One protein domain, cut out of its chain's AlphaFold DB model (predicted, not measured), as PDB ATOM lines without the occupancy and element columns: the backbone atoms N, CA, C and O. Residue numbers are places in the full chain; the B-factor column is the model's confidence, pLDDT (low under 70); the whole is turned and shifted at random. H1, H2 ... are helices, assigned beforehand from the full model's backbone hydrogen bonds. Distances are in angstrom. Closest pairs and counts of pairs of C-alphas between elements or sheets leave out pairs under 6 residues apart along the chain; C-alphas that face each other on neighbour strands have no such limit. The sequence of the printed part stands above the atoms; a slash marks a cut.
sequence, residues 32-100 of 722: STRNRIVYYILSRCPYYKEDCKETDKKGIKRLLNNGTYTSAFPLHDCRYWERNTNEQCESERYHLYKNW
ATOM      1  N   SER A  32     -46.743  -8.462 -10.155       89.81
ATOM      2  CA  SER A  32     -46.915  -7.034  -9.851       89.81
ATOM      3  C   SER A  32     -47.652  -6.790  -8.528       89.81
ATOM      4  O   SER A  32     -47.188  -6.006  -7.700       89.81
ATOM      5  N   THR A  33     -48.748  -7.513  -8.278       89.00
ATOM      6  CA  THR A  33     -49.503  -7.431  -7.017       89.00
ATOM      7  C   THR A  33     -48.697  -7.999  -5.851       89.00
ATOM      8  O   THR A  33     -48.653  -7.381  -4.789       89.00
ATOM      9  N   ARG A  34     -47.983  -9.114  -6.050       91.44
ATOM     10  CA  ARG A  34     -47.084  -9.688  -5.030       91.44
ATOM     11  C   ARG A  34     -45.987  -8.698  -4.634       91.44
ATOM     12  O   ARG A  34     -45.780  -8.457  -3.447       91.44
ATOM     13  N   ASN A  35     -45.347  -8.065  -5.616       91.06
ATOM     14  CA  ASN A  35     -44.320  -7.046  -5.395       91.06
ATOM     15  C   ASN A  35     -44.869  -5.844  -4.616       91.06
ATOM     16  O   ASN A  35     -44.210  -5.351  -3.703       91.06
ATOM     17  N   ARG A  36     -46.092  -5.403  -4.935       87.94
ATOM     18  CA  ARG A  36     -46.779  -4.322  -4.214       87.94
ATOM     19  C   ARG A  36     -47.032  -4.684  -2.748       87.94
ATOM     20  O   ARG A  36     -46.729  -3.877  -1.873       87.94
ATOM     21  N   ILE A  37     -47.533  -5.892  -2.474       88.94
ATOM     22  CA  ILE A  37     -47.785  -6.384  -1.106       88.94
ATOM     23  C   ILE A  37     -46.477  -6.454  -0.307       88.94
ATOM     24  O   ILE A  37     -46.406  -5.950   0.811       88.94
ATOM     25  N   VAL A  38     -45.415  -7.023  -0.886       92.44
ATOM     26  CA  VAL A  38     -44.106  -7.121  -0.220       92.44
ATOM     27  C   VAL A  38     -43.527  -5.736   0.064       92.44
ATOM     28  O   VAL A  38     -43.062  -5.481   1.174       92.44
ATOM     29  N   TYR A  39     -43.587  -4.815  -0.900       88.00
ATOM     30  CA  TYR A  39     -43.117  -3.446  -0.696       88.00
ATOM     31  C   TYR A  39     -43.903  -2.729   0.408       88.00
ATOM     32  O   TYR A  39     -43.315  -2.032   1.235       88.00
ATOM     33  N   TYR A  40     -45.218  -2.945   0.465       83.75
ATOM     34  CA  TYR A  40     -46.065  -2.423   1.530       83.75
ATOM     35  C   TYR A  40     -45.624  -2.937   2.911       83.75
ATOM     36  O   TYR A  40     -45.425  -2.130   3.820       83.75
ATOM     37  N   ILE A  41     -45.355  -4.240   3.049       87.38
ATOM     38  CA  ILE A  41     -44.822  -4.829   4.289       87.38
ATOM     39  C   ILE A  41     -43.470  -4.188   4.653       87.38
ATOM     40  O   ILE A  41     -43.320  -3.646   5.746       87.38
ATOM     41  N   LEU A  42     -42.513  -4.146   3.717       87.12
ATOM     42  CA  LEU A  42     -41.181  -3.558   3.934       87.12
ATOM     43  C   LEU A  42     -41.223  -2.070   4.310       87.12
ATOM     44  O   LEU A  42     -40.359  -1.577   5.036       87.12
ATOM     45  N   SER A  43     -42.217  -1.335   3.816       79.50
ATOM     46  CA  SER A  43     -42.394   0.079   4.141       79.50
ATOM     47  C   SER A  43     -42.893   0.315   5.568       79.50
ATOM     48  O   SER A  43     -42.639   1.385   6.116       79.50
ATOM     49  N   ARG A  44     -43.554  -0.676   6.181       76.12
ATOM     50  CA  ARG A  44     -44.184  -0.563   7.505       76.12
ATOM     51  C   ARG A  44     -43.488  -1.357   8.606       76.12
ATOM     52  O   ARG A  44     -43.721  -1.062   9.776       76.12
ATOM     53  N   CYS A  45     -42.643  -2.327   8.263       82.69
ATOM     54  CA  CYS A  45     -41.915  -3.112   9.257       82.69
ATOM     55  C   CYS A  45     -41.081  -2.207  10.191       82.69
ATOM     56  O   CYS A  45     -40.244  -1.432   9.706       82.69
ATOM     57  N   PRO A  46     -41.286  -2.291  11.521       78.38
ATOM     58  CA  PRO A  46     -40.408  -1.657  12.494       78.38
ATOM     59  C   PRO A  46     -39.090  -2.436  12.613       78.38
ATOM     60  O   PRO A  46     -39.083  -3.663  12.560       78.38
ATOM     61  N   TYR A  47     -37.976  -1.730  12.807       76.38
ATOM     62  CA  TYR A  47     -36.663  -2.315  13.100       76.38
ATOM     63  C   TYR A  47     -36.155  -1.773  14.447       76.38
ATOM     64  O   TYR A  47     -35.310  -0.884  14.524       76.38
ATOM     65  N   TYR A  48     -36.737  -2.274  15.539       69.62
ATOM     66  CA  TYR A  48     -36.438  -1.835  16.905       69.62
ATOM     67  C   TYR A  48     -35.563  -2.847  17.671       69.62
ATOM     68  O   TYR A  48     -35.661  -4.049  17.436       69.62
ATOM     69  N   LYS A  49     -34.727  -2.352  18.595       56.72
ATOM     70  CA  LYS A  49     -34.064  -3.121  19.667       56.72
ATOM     71  C   LYS A  49     -34.560  -2.567  20.998       56.72
ATOM     72  O   LYS A  49     -34.545  -1.351  21.138       56.72
ATOM     73  N   GLU A  50     -34.934  -3.438  21.935       55.81
ATOM     74  CA  GLU A  50     -35.705  -3.148  23.161       55.81
ATOM     75  C   GLU A  50     -35.205  -1.989  24.059       55.81
ATOM     76  O   GLU A  50     -36.011  -1.423  24.794       55.81
ATOM     77  N   ASP A  51     -33.968  -1.506  23.893       54.56
ATOM     78  CA  ASP A  51     -33.298  -0.568  24.811       54.56
ATOM     79  C   ASP A  51     -33.227   0.921  24.380       54.56
ATOM     80  O   ASP A  51     -32.471   1.696  24.966       54.56
ATOM     81  N   CYS A  52     -33.966   1.388  23.367       51.41
ATOM     82  CA  CYS A  52     -33.920   2.797  22.925       51.41
ATOM     83  C   CYS A  52     -35.307   3.463  22.885       51.41
ATOM     84  O   CYS A  52     -36.160   3.096  22.102       51.41
ATOM     85  N   LYS A  53     -35.538   4.561  23.611       52.31
ATOM     86  CA  LYS A  53     -36.827   5.301  23.602       52.31
ATOM     87  C   LYS A  53     -37.273   5.891  22.240       52.31
ATOM     88  O   LYS A  53     -38.279   6.589  22.183       52.31
ATOM     89  N   GLU A  54     -36.557   5.633  21.148       53.91
ATOM     90  CA  GLU A  54     -36.928   6.057  19.799       53.91
ATOM     91  C   GLU A  54     -37.909   5.060  19.161       53.91
ATOM     92  O   GLU A  54     -37.512   4.089  18.513       53.91
ATOM     93  N   THR A  55     -39.205   5.350  19.262       54.19
ATOM     94  CA  THR A  55     -40.310   4.682  18.542       54.19
ATOM     95  C   THR A  55     -40.280   4.892  17.011       54.19
ATOM     96  O   THR A  55     -41.168   4.422  16.294       54.19
ATOM     97  N   ASP A  56     -39.237   5.551  16.496       54.75
ATOM     98  CA  ASP A  56     -39.151   6.191  15.174       54.75
ATOM     99  C   ASP A  56     -38.456   5.371  14.070       54.75
ATOM    100  O   ASP A  56     -38.203   5.860  12.962       54.75
ATOM    101  N   LYS A  57     -38.116   4.107  14.325       63.84
ATOM    102  CA  LYS A  57     -37.366   3.259  13.378       63.84
ATOM    103  C   LYS A  57     -38.295   2.334  12.591       63.84
ATOM    104  O   LYS A  57     -38.352   1.133  12.842       63.84
ATOM    105  N   LYS A  58     -39.044   2.906  11.640       69.31
ATOM    106  CA  LYS A  58     -39.941   2.164  10.735       69.31
ATOM    107  C   LYS A  58     -39.573   2.360   9.267       69.31
ATOM    108  O   LYS A  58     -39.279   3.471   8.829       69.31
ATOM    109  N   GLY A  59     -39.666   1.270   8.510       76.12
ATOM    110  CA  GLY A  59     -39.727   1.297   7.055       76.12
ATOM    111  C   GLY A  59     -38.393   1.350   6.311       76.12
ATOM    112  O   GLY A  59     -37.414   1.978   6.715       76.12
ATOM    113  N   ILE A  60     -38.390   0.722   5.136       82.88
ATOM    114  CA  ILE A  60     -37.215   0.598   4.265       82.88
ATOM    115  C   ILE A  60     -36.700   1.931   3.697       82.88
ATOM    116  O   ILE A  60     -35.504   2.067   3.451       82.88
ATOM    117  N   LYS A  61     -37.564   2.943   3.520       78.69
ATOM    118  CA  LYS A  61     -37.170   4.247   2.947       78.69
ATOM    119  C   LYS A  61     -36.120   4.960   3.803       78.69
ATOM    120  O   LYS A  61     -35.173   5.518   3.262       78.69
ATOM    121  N   ARG A  62     -36.238   4.890   5.135       77.06
ATOM    122  CA  ARG A  62     -35.260   5.491   6.056       77.06
ATOM    123  C   ARG A  62     -33.918   4.756   6.013       77.06
ATOM    124  O   ARG A  62     -32.880   5.403   6.005       77.06
ATOM    125  N   LEU A  63     -33.937   3.425   5.922       83.38
ATOM    126  CA  LEU A  63     -32.725   2.606   5.775       83.38
ATOM    127  C   LEU A  63     -31.989   2.883   4.456       83.38
ATOM    128  O   LEU A  63     -30.761   2.865   4.435       83.38
ATOM    129  N   LEU A  64     -32.729   3.174   3.383       84.56
ATOM    130  CA  LEU A  64     -32.164   3.619   2.106       84.56
ATOM    131  C   LEU A  64     -31.570   5.032   2.216       84.56
ATOM    132  O   LEU A  64     -30.438   5.248   1.799       84.56
ATOM    133  N   ASN A  65     -32.288   5.978   2.832       82.44
ATOM    134  CA  ASN A  65     -31.811   7.357   3.000       82.44
ATOM    135  C   ASN A  65     -30.581   7.452   3.920       82.44
ATOM    136  O   ASN A  65     -29.693   8.261   3.671       82.44
ATOM    137  N   ASN A  66     -30.504   6.605   4.950       83.94
ATOM    138  CA  ASN A  66     -29.344   6.499   5.838       83.94
ATOM    139  C   ASN A  66     -28.155   5.756   5.196       83.94
ATOM    140  O   ASN A  66     -27.092   5.680   5.806       83.94
ATOM    141  N   GLY A  67     -28.333   5.160   4.011       85.25
ATOM    142  CA  GLY A  67     -27.301   4.382   3.325       85.25
ATOM    143  C   GLY A  67     -27.021   2.999   3.926       85.25
ATOM    144  O   GLY A  67     -26.035   2.371   3.555       85.25
ATOM    145  N   THR A  68     -27.866   2.496   4.837       90.25
ATOM    146  CA  THR A  68     -27.747   1.127   5.378       90.25
ATOM    147  C   THR A  68     -28.063   0.086   4.307       90.25
ATOM    148  O   THR A  68     -27.362  -0.914   4.180       90.25
ATOM    149  N   TYR A  69     -29.108   0.338   3.517       90.62
ATOM    150  CA  TYR A  69     -29.362  -0.391   2.282       90.62
ATOM    151  C   TYR A  69     -28.959   0.466   1.090       90.62
ATOM    152  O   TYR A  69     -29.272   1.652   1.030       90.62
ATOM    153  N   THR A  70     -28.301  -0.150   0.111       89.00
ATOM    154  CA  THR A  70     -27.894   0.520  -1.131       89.00
ATOM    155  C   THR A  70     -29.069   0.691  -2.090       89.00
ATOM    156  O   THR A  70     -29.193   1.712  -2.759       89.00
ATOM    157  N   SER A  71     -29.937  -0.318  -2.191       89.38
ATOM    158  CA  SER A  71     -31.076  -0.313  -3.109       89.38
ATOM    159  C   SER A  71     -32.115  -1.361  -2.726       89.38
ATOM    160  O   SER A  71     -31.772  -2.403  -2.173       89.38
ATOM    161  N   ALA A  72     -33.378  -1.094  -3.057       90.88
ATOM    162  CA  ALA A  72     -34.478  -2.040  -2.924       90.88
ATOM    163  C   ALA A  72     -35.383  -1.921  -4.153       90.88
ATOM    164  O   ALA A  72     -35.902  -0.841  -4.432       90.88
ATOM    165  N   PHE A  73     -35.538  -3.007  -4.907       91.62
ATOM    166  CA  PHE A  73     -36.308  -3.019  -6.152       91.62
ATOM    167  C   PHE A  73     -36.859  -4.422  -6.447       91.62
ATOM    168  O   PHE A  73     -36.243  -5.415  -6.053       91.62
ATOM    169  N   PRO A  74     -38.014  -4.523  -7.125       93.06
ATOM    170  CA  PRO A  74     -38.514  -5.793  -7.633       93.06
ATOM    171  C   PRO A  74     -37.711  -6.252  -8.858       93.06
ATOM    172  O   PRO A  74     -37.193  -5.439  -9.621       93.06
ATOM    173  N   LEU A  75     -37.647  -7.566  -9.069       91.94
ATOM    174  CA  LEU A  75     -36.932  -8.160 -10.200       91.94
ATOM    175  C   LEU A  75     -37.781  -8.186 -11.477       91.94
ATOM    176  O   LEU A  75     -39.013  -8.306 -11.446       91.94
ATOM    177  N   HIS A  76     -37.102  -8.120 -12.618       91.81
ATOM    178  CA  HIS A  76     -37.661  -8.434 -13.923       91.81
ATOM    179  C   HIS A  76     -37.653  -9.943 -14.191       91.81
ATOM    180  O   HIS A  76     -36.648 -10.625 -13.984       91.81
ATOM    181  N   ASP A  77     -38.732 -10.430 -14.795       89.25
ATOM    182  CA  ASP A  77     -38.959 -11.855 -15.062       89.25
ATOM    183  C   ASP A  77     -37.900 -12.487 -15.991       89.25
ATOM    184  O   ASP A  77     -37.375 -13.559 -15.700       89.25
ATOM    185  N   CYS A  78     -37.533 -11.821 -17.093       88.00
ATOM    186  CA  CYS A  78     -36.537 -12.315 -18.054       88.00
ATOM    187  C   CYS A  78     -35.694 -11.179 -18.664       88.00
ATOM    188  O   CYS A  78     -35.906  -9.995 -18.370       88.00
ATOM    189  N   ARG A  79     -34.688 -11.520 -19.480       87.62
ATOM    190  CA  ARG A  79     -33.976 -10.537 -20.320       87.62
ATOM    191  C   ARG A  79     -34.931 -10.019 -21.397       87.62
ATOM    192  O   ARG A  79     -35.840 -10.732 -21.809       87.62
ATOM    193  N   TYR A  80     -34.755  -8.778 -21.850       87.06
ATOM    194  CA  TYR A  80     -35.680  -8.204 -22.838       87.06
ATOM    195  C   TYR A  80     -35.470  -8.770 -24.255       87.06
ATOM    196  O   TYR A  80     -36.413  -8.802 -25.041       87.06
ATOM    197  N   TRP A  81     -34.255  -9.223 -24.590       84.88
ATOM    198  CA  TRP A  81     -33.901  -9.715 -25.931       84.88
ATOM    199  C   TRP A  81     -33.988 -11.238 -26.086       84.88
ATOM    200  O   TRP A  81     -34.020 -11.731 -27.210       84.88
ATOM    201  N   GLU A  82     -34.056 -11.976 -24.979       85.75
ATOM    202  CA  GLU A  82     -33.979 -13.436 -24.948       85.75
ATOM    203  C   GLU A  82     -35.186 -14.007 -24.202       85.75
ATOM    204  O   GLU A  82     -35.556 -13.523 -23.127       85.75
ATOM    205  N   ARG A  83     -35.815 -15.032 -24.784       84.00
ATOM    206  CA  ARG A  83     -36.919 -15.744 -24.137       84.00
ATOM    207  C   ARG A  83     -36.361 -16.602 -23.002       84.00
ATOM    208  O   ARG A  83     -35.276 -17.156 -23.124       84.00
ATOM    209  N   ASN A  84     -37.114 -16.720 -21.913       78.75
ATOM    210  CA  ASN A  84     -36.728 -17.608 -20.822       78.75
ATOM    211  C   ASN A  84     -36.701 -19.074 -21.300       78.75
ATOM    212  O   ASN A  84     -37.575 -19.479 -22.068       78.75
ATOM    213  N   THR A  85     -35.711 -19.847 -20.852       70.62
ATOM    214  CA  THR A  85     -35.537 -21.267 -21.201       70.62
ATOM    215  C   THR A  85     -36.545 -22.170 -20.494       70.62
ATOM    216  O   THR A  85     -36.888 -23.226 -21.016       70.62
ATOM    217  N   ASN A  86     -37.058 -21.751 -19.333       74.56
ATOM    218  CA  ASN A  86     -38.070 -22.493 -18.585       74.56
ATOM    219  C   ASN A  86     -39.479 -22.142 -19.084       74.56
ATOM    220  O   ASN A  86     -39.938 -21.018 -18.879       74.56
ATOM    221  N   GLU A  87     -40.198 -23.110 -19.661       63.84
ATOM    222  CA  GLU A  87     -41.575 -22.920 -20.158       63.84
ATOM    223  C   GLU A  87     -42.585 -22.557 -19.053       63.84
ATOM    224  O   GLU A  87     -43.596 -21.916 -19.331       63.84
ATOM    225  N   GLN A  88     -42.293 -22.903 -17.794       67.25
ATOM    226  CA  GLN A  88     -43.126 -22.561 -16.631       67.25
ATOM    227  C   GLN A  88     -43.058 -21.076 -16.233       67.25
ATOM    228  O   GLN A  88     -43.917 -20.601 -15.494       67.25
ATOM    229  N   CYS A  89     -42.046 -20.331 -16.692       69.88
ATOM    230  CA  CYS A  89     -41.907 -18.911 -16.383       69.88
ATOM    231  C   CYS A  89     -42.406 -18.053 -17.551       69.88
ATOM    232  O   CYS A  89     -41.813 -18.042 -18.632       69.88
ATOM    233  N   GLU A  90     -43.463 -17.272 -17.315       76.38
ATOM    234  CA  GLU A  90     -43.965 -16.308 -18.294       76.38
ATOM    235  C   GLU A  90     -42.870 -15.281 -18.653       76.38
ATOM    236  O   GLU A  90     -42.181 -14.734 -17.792       76.38
ATOM    237  N   SER A  91     -42.676 -15.025 -19.951       87.19
ATOM    238  CA  SER A  91     -41.635 -14.118 -20.469       87.19
ATOM    239  C   SER A  91     -42.221 -12.755 -20.856       87.19
ATOM    240  O   SER A  91     -42.054 -12.268 -21.976       87.19
ATOM    241  N   GLU A  92     -42.932 -12.124 -19.916       90.00
ATOM    242  CA  GLU A  92     -43.721 -10.905 -20.160       90.00
ATOM    243  C   GLU A  92     -42.867  -9.739 -20.683       90.00
ATOM    244  O   GLU A  92     -43.247  -9.081 -21.652       90.00
ATOM    245  N   ARG A  93     -41.663  -9.538 -20.123       92.75
ATOM    246  CA  ARG A  93     -40.727  -8.482 -20.563       92.75
ATOM    247  C   ARG A  93     -40.311  -8.644 -22.028       92.75
ATOM    248  O   ARG A  93     -40.225  -7.656 -22.752       92.75
ATOM    249  N   TYR A  94     -40.061  -9.877 -22.470       92.56
ATOM    250  CA  TYR A  94     -39.707 -10.171 -23.862       92.56
ATOM    251  C   TYR A  94     -40.885  -9.887 -24.805       92.56
ATOM    252  O   TYR A  94     -40.706  -9.281 -25.863       92.56
ATOM    253  N   HIS A  95     -42.103 -10.271 -24.410       91.88
ATOM    254  CA  HIS A  95     -43.310  -9.998 -25.193       91.88
ATOM    255  C   HIS A  95     -43.610  -8.497 -25.298       91.88
ATOM    256  O   HIS A  95     -43.887  -8.015 -26.399       91.88
ATOM    257  N   LEU A  96     -43.477  -7.751 -24.196       94.00
ATOM    258  CA  LEU A  96     -43.575  -6.288 -24.184       94.00
ATOM    259  C   LEU A  96     -42.519  -5.654 -25.095       94.00
ATOM    260  O   LEU A  96     -42.842  -4.794 -25.913       94.00
ATOM    261  N   TYR A  97     -41.275  -6.134 -25.045       94.00
ATOM    262  CA  TYR A  97     -40.228  -5.628 -25.927       94.00
ATOM    263  C   TYR A  97     -40.542  -5.873 -27.409       94.00
ATOM    264  O   TYR A  97     -40.474  -4.957 -28.226       94.00
ATOM    265  N   LYS A  98     -40.922  -7.103 -27.769       91.62
ATOM    266  CA  LYS A  98     -41.146  -7.506 -29.163       91.62
ATOM    267  C   LYS A  98     -42.364  -6.834 -29.802       91.62
ATOM    268  O   LYS A  98     -42.304  -6.511 -30.987       91.62
ATOM    269  N   ASN A  99     -43.447  -6.660 -29.045       90.81
ATOM    270  CA  ASN A  99     -44.730  -6.198 -29.582       90.81
ATOM    271  C   ASN A  99     -44.989  -4.703 -29.364       90.81
ATOM    272  O   ASN A  99     -45.781  -4.130 -30.107       90.81
ATOM    273  N   TRP A 100     -44.335  -4.076 -28.384       93.50
ATOM    274  CA  TRP A 100     -44.626  -2.700 -27.983       93.50
ATOM    275  C   TRP A 100     -43.383  -1.801 -27.983       93.50
ATOM    276  O   TRP A 100     -43.385  -0.780 -28.670       93.50
TER     277      TRP A 100
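Overview. This is residues 32 to 100 of the 722 residues of the protein "Anoctamin" of Hucho hucho (huchen) (UniProt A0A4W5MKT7). With little regular structure, the domain is a drawn-out rod: H1 and the short H2 meet in a corner, the loop of residues 45 to 59 reaches to one end, and the unnamed stretch 66 to 91 runs back to H3 at the other end. The 69 printed residues have three named helices, in the order H1, H2, H3, and no named strand; the class is all helix, with 27 residues in named elements. The whole is extended, with a radius of gyration of the C-alphas of 17.9 A and spans of 54 by 22 by 21 A.

Arrangement. H1, residues 32 to 44, touches H2, residues 60 to 65, with residues 42 to 44 alone; the closest C-alphas, of Ser 43 and Ile 60, are 5.2 A apart. They run the same way at a steep tilt of 69.5 degrees, only just short of about perpendicular. H3, residues 92 to 99, is apart from H1 and H2. In H1, H2 and H3 every O i to N i+4 pair is within hydrogen-bond range.

Along the chain. H1 begins at C-alpha 32 (-46.915, -7.034, -9.851) and is 18.7 A long. H2 measures 8.7 A. H3 measures 10.6 A and ends at C-alpha 99 (-44.730, -6.198, -29.582).

Size, cuts and confidence. The farthest C-alphas, of Asp 51 and Asn 99, are 55.9 A apart. The printed part has no cut; both links are long. Residues 48 to 58 and 87 to 89 have pLDDT under 70.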